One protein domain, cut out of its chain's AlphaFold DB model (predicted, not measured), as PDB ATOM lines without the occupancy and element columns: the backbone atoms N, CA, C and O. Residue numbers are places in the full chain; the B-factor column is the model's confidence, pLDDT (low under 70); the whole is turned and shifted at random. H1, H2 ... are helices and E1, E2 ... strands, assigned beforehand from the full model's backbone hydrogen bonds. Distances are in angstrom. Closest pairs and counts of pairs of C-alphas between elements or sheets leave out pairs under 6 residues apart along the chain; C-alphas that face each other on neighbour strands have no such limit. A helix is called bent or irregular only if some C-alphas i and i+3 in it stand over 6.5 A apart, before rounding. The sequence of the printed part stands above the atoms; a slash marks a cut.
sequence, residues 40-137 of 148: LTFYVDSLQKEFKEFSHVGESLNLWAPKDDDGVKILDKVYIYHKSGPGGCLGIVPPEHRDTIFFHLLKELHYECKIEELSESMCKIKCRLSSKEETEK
ATOM      1  N   LEU A  40      79.231  37.423 116.280       87.12
ATOM      2  CA  LEU A  40      80.086  36.252 116.242       87.12
ATOM      3  C   LEU A  40      79.213  35.040 116.519       87.12
ATOM      4  O   LEU A  40      78.477  35.034 117.505       87.12
ATOM      5  N   THR A  41      79.317  34.019 115.687       88.06
ATOM      6  CA  THR A  41      78.653  32.742 115.927       88.06
ATOM      7  C   THR A  41      79.717  31.670 116.052       88.06
ATOM      8  O   THR A  41      80.599  31.585 115.205       88.06
ATOM      9  N   PHE A  42      79.655  30.880 117.120       87.75
ATOM     10  CA  PHE A  42      80.651  29.856 117.406       87.75
ATOM     11  C   PHE A  42      80.041  28.653 118.121       87.75
ATOM     12  O   PHE A  42      78.993  28.754 118.761       87.75
ATOM     13  N   TYR A  43      80.719  27.514 118.014       87.06
ATOM     14  CA  TYR A  43      80.287  26.252 118.601       87.06
ATOM     15  C   TYR A  43      81.023  25.963 119.911       87.06
ATOM     16  O   TYR A  43      82.184  26.334 120.093       87.06
ATOM     17  N   VAL A  44      80.322  25.312 120.835       84.50
ATOM     18  CA  VAL A  44      80.854  24.824 122.108       84.50
ATOM     19  C   VAL A  44      80.560  23.332 122.201       84.50
ATOM     20  O   VAL A  44      79.421  22.930 122.443       84.50
ATOM     21  N   ASP A  45      81.605  22.528 122.025       69.38
ATOM     22  CA  ASP A  45      81.530  21.062 121.901       69.38
ATOM     23  C   ASP A  45      81.586  20.324 123.251       69.38
ATOM     24  O   ASP A  45      81.712  19.104 123.318       69.38
ATOM     25  N   SER A  46      81.559  21.050 124.368       65.00
ATOM     26  CA  SER A  46      81.735  20.482 125.713       65.00
ATOM     27  C   SER A  46      80.736  21.045 126.710       65.00
ATOM     28  O   SER A  46      81.098  21.463 127.808       65.00
ATOM     29  N   LEU A  47      79.460  21.022 126.325       68.12
ATOM     30  CA  LEU A  47      78.370  21.201 127.276       68.12
ATOM     31  C   LEU A  47      78.465  20.113 128.346       68.12
ATOM     32  O   LEU A  47      78.241  18.929 128.079       68.12
ATOM     33  N   GLN A  48      78.795  20.511 129.570       69.00
ATOM     34  CA  GLN A  48      78.707  19.609 130.707       69.00
ATOM     35  C   GLN A  48      77.255  19.121 130.833       69.00
ATOM     36  O   GLN A  48      76.320  19.923 130.821       69.00
ATOM     37  N   LYS A  49      77.062  17.795 130.917       68.00
ATOM     38  CA  LYS A  49      75.731  17.152 130.894       68.00
ATOM     39  C   LYS A  49      74.766  17.756 131.917       68.00
ATOM     40  O   LYS A  49      73.589  17.904 131.616       68.00
ATOM     41  N   GLU A  50      75.296  18.156 133.067       69.50
ATOM     42  CA  GLU A  50      74.574  18.777 134.184       69.50
ATOM     43  C   GLU A  50      73.905  20.112 133.816       69.50
ATOM     44  O   GLU A  50      72.899  20.483 134.409       69.50
ATOM     45  N   PHE A  51      74.408  20.815 132.800       71.31
ATOM     46  CA  PHE A  51      73.895  22.122 132.369       71.31
ATOM     47  C   PHE A  51      73.047  22.041 131.097       71.31
ATOM     48  O   PHE A  51      72.408  23.018 130.702       71.31
ATOM     49  N   LYS A  52      73.003  20.868 130.456       70.38
ATOM     50  CA  LYS A  52      72.239  20.653 129.226       70.38
ATOM     51  C   LYS A  52      70.734  20.763 129.462       70.38
ATOM     52  O   LYS A  52      70.033  21.296 128.613       70.38
ATOM     53  N   GLU A  53      70.252  20.318 130.620       75.19
ATOM     54  CA  GLU A  53      68.830  20.392 130.991       75.19
ATOM     55  C   GLU A  53      68.332  21.833 131.162       75.19
ATOM     56  O   GLU A  53      67.150  22.104 130.974       75.19
ATOM     57  N   PHE A  54      69.246  22.759 131.456       74.75
ATOM     58  CA  PHE A  54      68.977  24.189 131.623       74.75
ATOM     59  C   PHE A  54      69.311  25.001 130.366       74.75
ATOM     60  O   PHE A  54      69.117  26.215 130.320       74.75
ATOM     61  N   SER A  55      69.859  24.336 129.349       79.94
ATOM     62  CA  SER A  55      70.193  24.946 128.074       79.94
ATOM     63  C   SER A  55      68.996  24.854 127.144       79.94
ATOM     64  O   SER A  55      68.535  23.768 126.798       79.94
ATOM     65  N   HIS A  56      68.512  26.008 126.700       85.56
ATOM     66  CA  HIS A  56      67.433  26.112 125.727       85.56
ATOM     67  C   HIS A  56      67.812  27.111 124.638       85.56
ATOM     68  O   HIS A  56      68.577  28.050 124.865       85.56
ATOM     69  N   VAL A  57      67.268  26.925 123.439       87.50
ATOM     70  CA  VAL A  57      67.438  27.902 122.360       87.50
ATOM     71  C   VAL A  57      66.836  29.243 122.792       87.50
ATOM     72  O   VAL A  57      65.721  29.301 123.303       87.50
ATOM     73  N   GLY A  58      67.590  30.323 122.593       86.19
ATOM     74  CA  GLY A  58      67.239  31.679 123.018       86.19
ATOM     75  C   GLY A  58      67.720  32.061 124.421       86.19
ATOM     76  O   GLY A  58      67.643  33.243 124.773       86.19
ATOM     77  N   GLU A  59      68.255  31.111 125.194       87.75
ATOM     78  CA  GLU A  59      68.763  31.359 126.545       87.75
ATOM     79  C   GLU A  59      69.905  32.380 126.518       87.75
ATOM     80  O   GLU A  59      70.795  32.323 125.664       87.75
ATOM     81  N   SER A  60      69.874  33.330 127.455       90.00
ATOM     82  CA  SER A  60      70.887  34.384 127.538       90.00
ATOM     83  C   SER A  60      72.113  33.911 128.309       90.00
ATOM     84  O   SER A  60      72.010  33.363 129.408       90.00
ATOM     85  N   LEU A  61      73.287  34.199 127.758       90.38
ATOM     86  CA  LEU A  61      74.573  33.796 128.308       90.38
ATOM     87  C   LEU A  61      75.400  35.015 128.717       90.38
ATOM     88  O   LEU A  61      75.330  36.080 128.098       90.38
ATOM     89  N   ASN A  62      76.209  34.831 129.752       91.19
ATOM     90  CA  ASN A  62      77.221  35.775 130.193       91.19
ATOM     91  C   ASN A  62      78.610  35.258 129.829       91.19
ATOM     92  O   ASN A  62      78.880  34.058 129.863       91.19
ATOM     93  N   LEU A  63      79.502  36.194 129.533       91.00
ATOM     94  CA  LEU A  63      80.909  35.931 129.288       91.00
ATOM     95  C   LEU A  63      81.736  36.483 130.442       91.00
ATOM     96  O   LEU A  63      81.525  37.614 130.893       91.00
ATOM     97  N   TRP A  64      82.708  35.703 130.893       88.75
ATOM     98  CA  TRP A  64      83.618  36.105 131.954       88.75
ATOM     99  C   TRP A  64      85.047  35.691 131.616       88.75
ATOM    100  O   TRP A  64      85.290  34.620 131.069       88.75
ATOM    101  N   ALA A  65      85.995  36.563 131.937       87.81
ATOM    102  CA  ALA A  65      87.417  36.316 131.765       87.81
ATOM    103  C   ALA A  65      88.115  36.541 133.114       87.81
ATOM    104  O   ALA A  65      87.817  37.555 133.766       87.81
ATOM    105  N   PRO A  66      89.019  35.637 133.531       82.88
ATOM    106  CA  PRO A  66      89.759  35.782 134.771       82.88
ATOM    107  C   PRO A  66      90.631  37.038 134.734       82.88
ATOM    108  O   PRO A  66      91.168  37.439 133.695       82.88
ATOM    109  N   LYS A  67      90.748  37.677 135.897       79.12
ATOM    110  CA  LYS A  67      91.679  38.777 136.134       79.12
ATOM    111  C   LYS A  67      92.798  38.252 137.022       79.12
ATOM    112  O   LYS A  67      92.507  37.487 137.935       79.12
ATOM    113  N   ASP A  68      94.025  38.639 136.717       76.00
ATOM    114  CA  ASP A  68      95.176  38.406 137.581       76.00
ATOM    115  C   ASP A  68      95.098  39.291 138.837       76.00
ATOM    116  O   ASP A  68      94.291  40.230 138.883       76.00
ATOM    117  N   ASP A  69      95.944  39.015 139.829       67.56
ATOM    118  CA  ASP A  69      95.995  39.734 141.111       67.56
ATOM    119  C   ASP A  69      96.289  41.239 140.938       67.56
ATOM    120  O   ASP A  69      95.774  42.070 141.687       67.56
ATOM    121  N   ASP A  70      97.001  41.621 139.871       71.44
ATOM    122  CA  ASP A  70      97.242  43.021 139.480       71.44
ATOM    123  C   ASP A  70      96.060  43.670 138.724       71.44
ATOM    124  O   ASP A  70      96.158  44.777 138.191       71.44
ATOM    125  N   GLY A  71      94.927  42.974 138.596       61.94
ATOM    126  CA  GLY A  71      93.774  43.416 137.807       61.94
ATOM    127  C   GLY A  71      93.997  43.360 136.290       61.94
ATOM    128  O   GLY A  71      93.092  43.706 135.520       61.94
ATOM    129  N   VAL A  72      95.168  42.889 135.850       61.31
ATOM    130  CA  VAL A  72      95.488  42.624 134.444       61.31
ATOM    131  C   VAL A  72      94.718  41.381 134.012       61.31
ATOM    132  O   VAL A  72      94.812  40.321 134.615       61.31
ATOM    133  N   LYS A  73      93.879  41.499 132.983       63.00
ATOM    134  CA  LYS A  73      93.069  40.367 132.520       63.00
ATOM    135  C   LYS A  73      93.955  39.354 131.790       63.00
ATOM    136  O   LYS A  73      94.597  39.709 130.804       63.00
ATOM    137  N   ILE A  74      93.950  38.100 132.240       64.12
ATOM    138  CA  ILE A  74      94.709  37.026 131.596       64.12
ATOM    139  C   ILE A  74      93.932  36.600 130.348       64.12
ATOM    140  O   ILE A  74      92.802  36.119 130.433       64.12
ATOM    141  N   LEU A  75      94.545  36.781 129.179       66.50
ATOM    142  CA  LEU A  75      93.979  36.460 127.861       66.50
ATOM    143  C   LEU A  75      93.801  34.957 127.604       66.50
ATOM    144  O   LEU A  75      93.466  34.569 126.493       66.50
ATOM    145  N   ASP A  76      94.038  34.094 128.588       75.69
ATOM    146  CA  ASP A  76      94.165  32.667 128.326       75.69
ATOM    147  C   ASP A  76      92.811  32.036 127.970       75.69
ATOM    148  O   ASP A  76      92.698  31.311 126.977       75.69
ATOM    149  N   LYS A  77      91.748  32.365 128.721       83.75
ATOM    150  CA  LYS A  77      90.426  31.736 128.571       83.75
ATOM    151  C   LYS A  77      89.287  32.722 128.809       83.75
ATOM    152  O   LYS A  77      89.299  33.477 129.775       83.75
ATOM    153  N   VAL A  78      88.270  32.670 127.950       88.50
ATOM    154  CA  VAL A  78      86.981  33.332 128.185       88.50
ATOM    155  C   VAL A  78      85.940  32.249 128.391       88.50
ATOM    156  O   VAL A  78      85.731  31.399 127.531       88.50
ATOM    157  N   TYR A  79      85.309  32.280 129.550       89.94
ATOM    158  CA  TYR A  79      84.337  31.300 129.994       89.94
ATOM    159  C   TYR A  79      82.917  31.802 129.742       89.94
ATOM    160  O   TYR A  79      82.638  33.005 129.795       89.94
ATOM    161  N   ILE A  80      82.019  30.863 129.475       90.50
ATOM    162  CA  ILE A  80      80.622  31.108 129.130       90.50
ATOM    163  C   ILE A  80      79.756  30.554 130.253       90.50
ATOM    164  O   ILE A  80      79.951  29.422 130.687       90.50
ATOM    165  N   TYR A  81      78.782  31.335 130.704       90.19
ATOM    166  CA  TYR A  81      77.885  30.983 131.802       90.19
ATOM    167  C   TYR A  81      76.442  31.271 131.414       90.19
ATOM    168  O   TYR A  81      76.176  32.186 130.633       90.19
ATOM    169  N   HIS A  82      75.494  30.559 132.015       87.44
ATOM    170  CA  HIS A  82      74.100  30.985 131.960       87.44
ATOM    171  C   HIS A  82      73.913  32.299 132.719       87.44
ATOM    172  O   HIS A  82      74.457  32.488 133.808       87.44
ATOM    173  N   LYS A  83      73.119  33.218 132.163       85.12
ATOM    174  CA  LYS A  83      72.805  34.486 132.835       85.12
ATOM    175  C   LYS A  83      71.820  34.306 133.992       85.12
ATOM    176  O   LYS A  83      71.911  35.027 134.982       85.12
ATOM    177  N   SER A  84      70.884  33.372 133.845       81.12
ATOM    178  CA  SER A  84      69.801  33.108 134.804       81.12
ATOM    179  C   SER A  84      69.684  31.630 135.194       81.12
ATOM    180  O   SER A  84      68.757  31.263 135.907       81.12
ATOM    181  N   GLY A  85      70.613  30.797 134.727       74.56
ATOM    182  CA  GLY A  85      70.636  29.359 134.980       74.56
ATOM    183  C   GLY A  85      71.430  28.976 136.231       74.56
ATOM    184  O   GLY A  85      71.909  29.851 136.963       74.56
ATOM    185  N   PRO A  86      71.590  27.667 136.486       72.06
ATOM    186  CA  PRO A  86      72.421  27.184 137.580       72.06
ATOM    187  C   PRO A  86      73.856  27.682 137.405       72.06
ATOM    188  O   PRO A  86      74.384  27.747 136.292       72.06
ATOM    189  N   GLY A  87      74.482  28.067 138.517       68.56
ATOM    190  CA  GLY A  87      75.874  28.497 138.512       68.56
ATOM    191  C   GLY A  87      76.763  27.397 137.935       68.56
ATOM    192  O   GLY A  87      76.701  26.258 138.383       68.56
ATOM    193  N   GLY A  88      77.571  27.731 136.933       76.31
ATOM    194  CA  GLY A  88      78.459  26.769 136.288       76.31
ATOM    195  C   GLY A  88      78.896  27.206 134.899       76.31
ATOM    196  O   GLY A  88      78.218  27.982 134.223       76.31
ATOM    197  N   CYS A  89      80.078  26.741 134.508       84.19
ATOM    198  CA  CYS A  89      80.667  27.060 133.219       84.19
ATOM    199  C   CYS A  89      80.060  26.158 132.139       84.19
ATOM    200  O   CYS A  89      80.241  24.942 132.165       84.19
ATOM    201  N   LEU A  90      79.378  26.774 131.178       83.56
ATOM    202  CA  LEU A  90      78.818  26.110 130.007       83.56
ATOM    203  C   LEU A  90      79.912  25.632 129.048       83.56
ATOM    204  O   LEU A  90      79.771  24.609 128.385       83.56
ATOM    205  N   GLY A  91      80.997  26.402 128.966       86.94
ATOM    206  CA  GLY A  91      82.132  26.111 128.109       86.94
ATOM    207  C   GLY A  91      83.079  27.294 127.972       86.94
ATOM    208  O   GLY A  91      82.972  28.301 128.673       86.94
ATOM    209  N   ILE A  92      84.028  27.152 127.056       88.25
ATOM    210  CA  ILE A  92      85.068  28.144 126.792       88.25
ATOM    211  C   ILE A  92      84.877  28.652 125.366       88.25
ATOM    212  O   ILE A  92      84.601  27.875 124.454       88.25
ATOM    213  N   VAL A  93      85.011  29.962 125.184       89.06
ATOM    214  CA  VAL A  93      85.000  30.595 123.865       89.06
ATOM    215  C   VAL A  93      86.176  30.056 123.040       89.06
ATOM    216  O   VAL A  93      87.308  30.072 123.538       89.06
ATOM    217  N   PRO A  94      85.952  29.631 121.784       88.31
ATOM    218  CA  PRO A  94      87.028  29.188 120.906       88.31
ATOM    219  C   PRO A  94      88.129  30.249 120.744       88.31
ATOM    220  O   PRO A  94      87.827  31.448 120.695       88.31
ATOM    221  N   PRO A  95      89.403  29.837 120.616       85.62
ATOM    222  CA  PRO A  95      90.537  30.761 120.539       85.62
ATOM    223  C   PRO A  95      90.417  31.760 119.379       85.62
ATOM    224  O   PRO A  95      90.827  32.906 119.522       85.62
ATOM    225  N   GLU A  96      89.769  31.364 118.280       86.81
ATOM    226  CA  GLU A  96      89.515  32.187 117.086       86.81
ATOM    227  C   GLU A  96      88.720  33.470 117.381       86.81
ATOM    228  O   GLU A  96      88.945  34.509 116.765       86.81
ATOM    229  N   HIS A  97      87.799  33.422 118.347       86.06
ATOM    230  CA  HIS A  97      86.945  34.558 118.721       86.06
ATOM    231  C   HIS A  97      87.346  35.201 120.048       86.06
ATOM    232  O   HIS A  97      86.803  36.245 120.430       86.06
ATOM    233  N   ARG A  98      88.286  34.572 120.758       86.00
ATOM    234  CA  ARG A  98      88.681  34.926 122.118       86.00
ATOM    235  C   ARG A  98      89.145  36.371 122.209       86.00
ATOM    236  O   ARG A  98      88.646  37.098 123.064       86.00
ATOM    237  N   ASP A  99      90.037  36.801 121.323       84.81
ATOM    238  CA  ASP A  99      90.656  38.128 121.401       84.81
ATOM    239  C   ASP A  99      89.628  39.247 121.164       84.81
ATOM    240  O   ASP A  99      89.568  40.224 121.915       84.81
ATOM    241  N   THR A 100      88.740  39.067 120.182       86.56
ATOM    242  CA  THR A 100      87.657  40.013 119.875       86.56
ATOM    243  C   THR A 100      86.687  40.155 121.043       86.56
ATOM    244  O   THR A 100      86.328  41.271 121.435       86.56
ATOM    245  N   ILE A 101      86.267  39.032 121.626       88.12
ATOM    246  CA  ILE A 101      85.360  39.009 122.774       88.12
ATOM    247  C   ILE A 101      86.035  39.619 124.003       88.12
ATOM    248  O   ILE A 101      85.462  40.477 124.677       88.12
ATOM    249  N   PHE A 102      87.274  39.222 124.271       86.19
ATOM    250  CA  PHE A 102      88.049  39.730 125.388       86.19
ATOM    251  C   PHE A 102      88.217  41.247 125.312       86.19
ATOM    252  O   PHE A 102      88.026  41.936 126.313       86.19
ATOM    253  N   PHE A 103      88.505  41.788 124.129       84.62
ATOM    254  CA  PHE A 103      88.612  43.228 123.921       84.62
ATOM    255  C   PHE A 103      87.318  43.973 124.272       84.62
ATOM    256  O   PHE A 103      87.366  45.029 124.908       84.62
ATOM    257  N   HIS A 104      86.155  43.415 123.923       86.69
ATOM    258  CA  HIS A 104      84.862  43.992 124.298       86.69
ATOM    259  C   HIS A 104      84.634  43.938 125.810       86.69
ATOM    260  O   HIS A 104      84.222  44.938 126.402       86.69
ATOM    261  N   LEU A 105      84.983  42.818 126.451       86.12
ATOM    262  CA  LEU A 105      84.927  42.684 127.907       86.12
ATOM    263  C   LEU A 105      85.892  43.642 128.614       86.12
ATOM    264  O   LEU A 105      85.592  44.132 129.701       86.12
ATOM    265  N   LEU A 106      87.079  43.884 128.055       83.25
ATOM    266  CA  LEU A 106      88.081  44.806 128.595       83.25
ATOM    267  C   LEU A 106      87.614  46.259 128.513       83.25
ATOM    268  O   LEU A 106      87.814  47.012 129.458       83.25
ATOM    269  N   LYS A 107      86.938  46.631 127.426       82.69
ATOM    270  CA  LYS A 107      86.378  47.974 127.230       82.69
ATOM    271  C   LYS A 107      85.011  48.194 127.883       82.69
ATOM    272  O   LYS A 107      84.422  49.253 127.675       82.69
ATOM    273  N   GLU A 108      84.503  47.208 128.623       81.88
ATOM    274  CA  GLU A 108      83.158  47.223 129.214       81.88
ATOM    275  C   GLU A 108      82.069  47.581 128.188       81.88
ATOM    276  O   GLU A 108      81.110  48.307 128.475       81.88
ATOM    277  N   LEU A 109      82.247  47.099 126.955       83.19
ATOM    278  CA  LEU A 109      81.268  47.283 125.896       83.19
ATOM    279  C   LEU A 109      80.089  46.350 126.125       83.19
ATOM    280  O   LEU A 109      80.237  45.235 126.631       83.19
ATOM    281  N   HIS A 110      78.905  46.821 125.748       83.50
ATOM    282  CA  HIS A 110      77.720  45.991 125.840       83.50
ATOM    283  C   HIS A 110      77.849  44.802 124.879       83.50
ATOM    284  O   HIS A 110      78.291  44.942 123.739       83.50
ATOM    285  N   TYR A 111      77.431  43.632 125.333       88.75
ATOM    286  CA  TYR A 111      77.330  42.444 124.504       88.75
ATOM    287  C   TYR A 111      76.062  41.680 124.871       88.75
ATOM    288  O   TYR A 111      75.483  41.863 125.944       88.75
ATOM    289  N   GLU A 112      75.614  40.838 123.958       90.00
ATOM    290  CA  GLU A 112      74.473  39.959 124.145       90.00
ATOM    291  C   GLU A 112      74.814  38.614 123.518       90.00
ATOM    292  O   GLU A 112      74.932  38.522 122.300       90.00
ATOM    293  N   CYS A 113      74.983  37.577 124.336       91.56
ATOM    294  CA  CYS A 113      75.180  36.227 123.829       91.56
ATOM    295  C   CYS A 113      73.945  35.367 124.106       91.56
ATOM    296  O   CYS A 113      73.361  35.438 125.190       91.56
ATOM    297  N   LYS A 114      73.555  34.559 123.120       92.25
ATOM    298  CA  LYS A 114      72.404  33.659 123.183       92.25
ATOM    299  C   LYS A 114      72.719  32.315 122.546       92.25
ATOM    300  O   LYS A 114      73.507  32.247 121.603       92.25
ATOM    301  N   ILE A 115      72.064  31.269 123.031       90.31
ATOM    302  CA  ILE A 115      72.058  29.966 122.360       90.31
ATOM    303  C   ILE A 115      71.202  30.087 121.095       90.31
ATOM    304  O   ILE A 115      70.016  30.401 121.180       90.31
ATOM    305  N   GLU A 116      71.798  29.873 119.927       91.38
ATOM    306  CA  GLU A 116      71.104  29.888 118.634       91.38
ATOM    307  C   GLU A 116      70.608  28.488 118.267       91.38
ATOM    308  O   GLU A 116      69.464  28.330 117.854       91.38
ATOM    309  N   GLU A 117      71.436  27.464 118.483       88.94
ATOM    310  CA  GLU A 117      71.076  26.067 118.236       88.94
ATOM    311  C   GLU A 117      71.634  25.184 119.353       88.94
ATOM    312  O   GLU A 117      72.743  25.399 119.845       88.94
ATOM    313  N   LEU A 118      70.869  24.165 119.739       87.06
ATOM    314  CA  LEU A 118      71.267  23.188 120.743       87.06
ATOM    315  C   LEU A 118      71.169  21.789 120.143       87.06
ATOM    316  O   LEU A 118      70.096  21.360 119.729       87.06
ATOM    317  N   SER A 119      72.296  21.088 120.104       83.25
ATOM    318  CA  SER A 119      72.396  19.696 119.669       83.25
ATOM    319  C   SER A 119      72.791  18.795 120.836       83.25
ATOM    320  O   SER A 119      73.049  19.251 121.952       83.25
ATOM    321  N   GLU A 120      72.849  17.485 120.596       75.50
ATOM    322  CA  GLU A 120      73.150  16.542 121.668       75.50
ATOM    323  C   GLU A 120      74.561  16.689 122.253       75.50
ATOM    324  O   GLU A 120      74.732  16.474 123.456       75.50
ATOM    325  N   SER A 121      75.527  17.068 121.417       75.38
ATOM    326  CA  SER A 121      76.950  17.185 121.751       75.38
ATOM    327  C   SER A 121      77.500  18.609 121.656       75.38
ATOM    328  O   SER A 121      78.618  18.846 122.097       75.38
ATOM    329  N   MET A 122      76.747  19.548 121.080       82.19
ATOM    330  CA  MET A 122      77.247  20.887 120.765       82.19
ATOM    331  C   MET A 122      76.184  21.961 120.972       82.19
ATOM    332  O   MET A 122      74.989  21.732 120.765       82.19
ATOM    333  N   CYS A 123      76.638  23.148 121.359       85.75
ATOM    334  CA  CYS A 123      75.829  24.357 121.450       85.75
ATOM    335  C   CYS A 123      76.367  25.397 120.478       85.75
ATOM    336  O   CYS A 123      77.543  25.754 120.550       85.75
ATOM    337  N   LYS A 124      75.512  25.907 119.596       90.12
ATOM    338  CA  LYS A 124      75.834  27.052 118.752       90.12
ATOM    339  C   LYS A 124      75.426  28.314 119.485       90.12
ATOM    340  O   LYS A 124      74.253  28.512 119.808       90.12
ATOM    341  N   ILE A 125      76.395  29.175 119.739       90.62
ATOM    342  CA  ILE A 125      76.210  30.419 120.466       90.62
ATOM    343  C   ILE A 125      76.392  31.568 119.497       90.62
ATOM    344  O   ILE A 125      77.411  31.679 118.821       90.62
ATOM    345  N   LYS A 126      75.407  32.458 119.486       91.94
ATOM    346  CA  LYS A 126      75.469  33.728 118.784       91.94
ATOM    347  C   LYS A 126      75.735  34.825 119.792       91.94
ATOM    348  O   LYS A 126      74.913  35.079 120.671       91.94
ATOM    349  N   CYS A 127      76.873  35.485 119.661       90.44
ATOM    350  CA  CYS A 127      77.218  36.641 120.456       90.44
ATOM    351  C   CYS A 127      77.253  37.918 119.623       90.44
ATOM    352  O   CYS A 127      78.072  38.087 118.726       90.44
ATOM    353  N   ARG A 128      76.365  38.847 119.961       89.25
ATOM    354  CA  ARG A 128      76.312  40.191 119.405       89.25
ATOM    355  C   ARG A 128      77.136  41.134 120.272       89.25
ATOM    356  O   ARG A 128      76.837  41.344 121.446       89.25
ATOM    357  N   LEU A 129      78.147  41.734 119.671       85.44
ATOM    358  CA  LEU A 129      79.036  42.715 120.268       85.44
ATOM    359  C   LEU A 129      78.582  44.116 119.844       85.44
ATOM    360  O   LEU A 129      78.504  44.427 118.655       85.44
ATOM    361  N   SER A 130      78.246  44.970 120.812       80.50
ATOM    362  CA  SER A 130      77.889  46.362 120.530       80.50
ATOM    363  C   SER A 130      79.153  47.191 120.307       80.50
ATOM    364  O   SER A 130      80.129  47.090 121.052       80.50
ATOM    365  N   SER A 131      79.112  48.088 119.324       72.06
ATOM    366  CA  SER A 131      80.188  49.056 119.112       72.06
ATOM    367  C   SER A 131      80.282  50.066 120.270       72.06
ATOM    368  O   SER A 131      79.350  50.239 121.069       72.06
ATOM    369  N   LYS A 132      81.417  50.775 120.351       61.97
ATOM    370  CA  LYS A 132      81.639  51.845 121.341       61.97
ATOM    371  C   LYS A 132      80.535  52.909 121.281       61.97
ATOM    372  O   LYS A 132      79.972  53.267 122.313       61.97
ATOM    373  N   GLU A 133      80.155  53.315 120.071       60.19
ATOM    374  CA  GLU A 133      79.111  54.316 119.841       60.19
ATOM    375  C   GLU A 133      77.713  53.828 120.272       60.19
ATOM    376  O   GLU A 133      76.928  54.588 120.845       60.19
ATOM    377  N   GLU A 134      77.392  52.543 120.065       58.12
ATOM    378  CA  GLU A 134      76.121  51.963 120.518       58.12
ATOM    379  C   GLU A 134      76.054  51.884 122.056       58.12
ATOM    380  O   GLU A 134      75.008  52.153 122.656       58.12
ATOM    381  N   THR A 135      77.182  51.581 122.706       59.22
ATOM    382  CA  THR A 135      77.274  51.486 124.172       59.22
ATOM    383  C   THR A 135      77.080  52.851 124.843       59.22
ATOM    384  O   THR A 135      76.320  52.960 125.811       59.22
ATOM    385  N   GLU A 136      77.692  53.915 124.316       60.06
ATOM    386  CA  GLU A 136      77.525  55.278 124.844       60.06
ATOM    387  C   GLU A 136      76.088  55.792 124.677       60.06
ATOM    388  O   GLU A 136      75.515  56.361 125.613       60.06
ATOM    389  N   LYS A 137      75.436  55.491 123.545       60.53
ATOM    390  CA  LYS A 137      74.015  55.817 123.326       60.53
ATOM    391  C   LYS A 137      73.085  55.119 124.330       60.53
ATOM    392  O   LYS A 137      72.073  55.707 124.721       60.53
TER     393      LYS A 137
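What this domain is: This is residues 40 to 137 of the 148 residues of an uncharacterized protein of Smithella sp. PtaU1.Bin162 (UniProt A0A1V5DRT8). One antiparallel sheet of six strands is curled like part of a barrel and folded back on itself, E1, E6 and E5 facing E3 and E4 with E2 as hinge; H2 packs across one end of it. H3 lies out beyond the end of E6, and the loop of residues 65 to 78 reaches 23 A from the mean of the C-alphas. The 98 printed residues run E1 H1 E2 E3 E4 H2 E5 E6 H3, class mixed, sheet order E1 E6 E5 E2 E3 E4. The whole is compact, radius of gyration of the C-alphas 13.4 A, spans 36 by 32 by 25 A.

How they stand to each other: Look first at E5, residues 111 to 118, and E6, residues 123 to 129, a hairpin with N 114 and O 126 2.8 A apart. Beside E6 find edge strand E1, residues 40 to 44, with N 42 and O 125 at 2.9 A. E2, residues 60 to 64, is the antiparallel neighbour of E5, with N 61 and O 113 within hydrogen-bond range at 2.9 A. The meander, each strand the antiparallel neighbour of the one before, runs from E2 through E3, residues 79 to 82, with N 62 and O 81 at 2.8 A, to edge strand E4, residues 89 to 92, with N 80 and O 91 at 2.8 A. H2, residues 95 to 106, is on the sheet at a height of 7.9 A, over none of its strands; its closest C-alpha to E6 is His 104 to Leu 129, 7.2 A. H1, residues 49 to 52, is on the opposite face, its C-alpha 51 6.8 A from C-alpha 90. H3, residues 132 to 137, is not on the sheet. Every O i to N i+4 pair is within hydrogen-bond range in H3, and 6 of 8 in H2; H1 is too short for one.

Where its parts are: Find C-alpha 40 at (80.086, 36.252, 116.242), where E1 begins, and C-alpha 137 at (74.015, 55.817, 123.326), where H3 ends. E5 is 20.5 A long, E6 18.7 A and H2 16.4 A; H2 is irregular, C-alphas 96 and 99 being 7.4 A apart.

The domain as a whole: The C-alphas of Asp 70 and Glu 120 are the farthest apart, 40.0 A. The printed part has no cut, and the E2 to E3 link is long. Look for pLDDT under 70 at residues 45 to 50, 69, 71 to 75, 87 and 132 to 137.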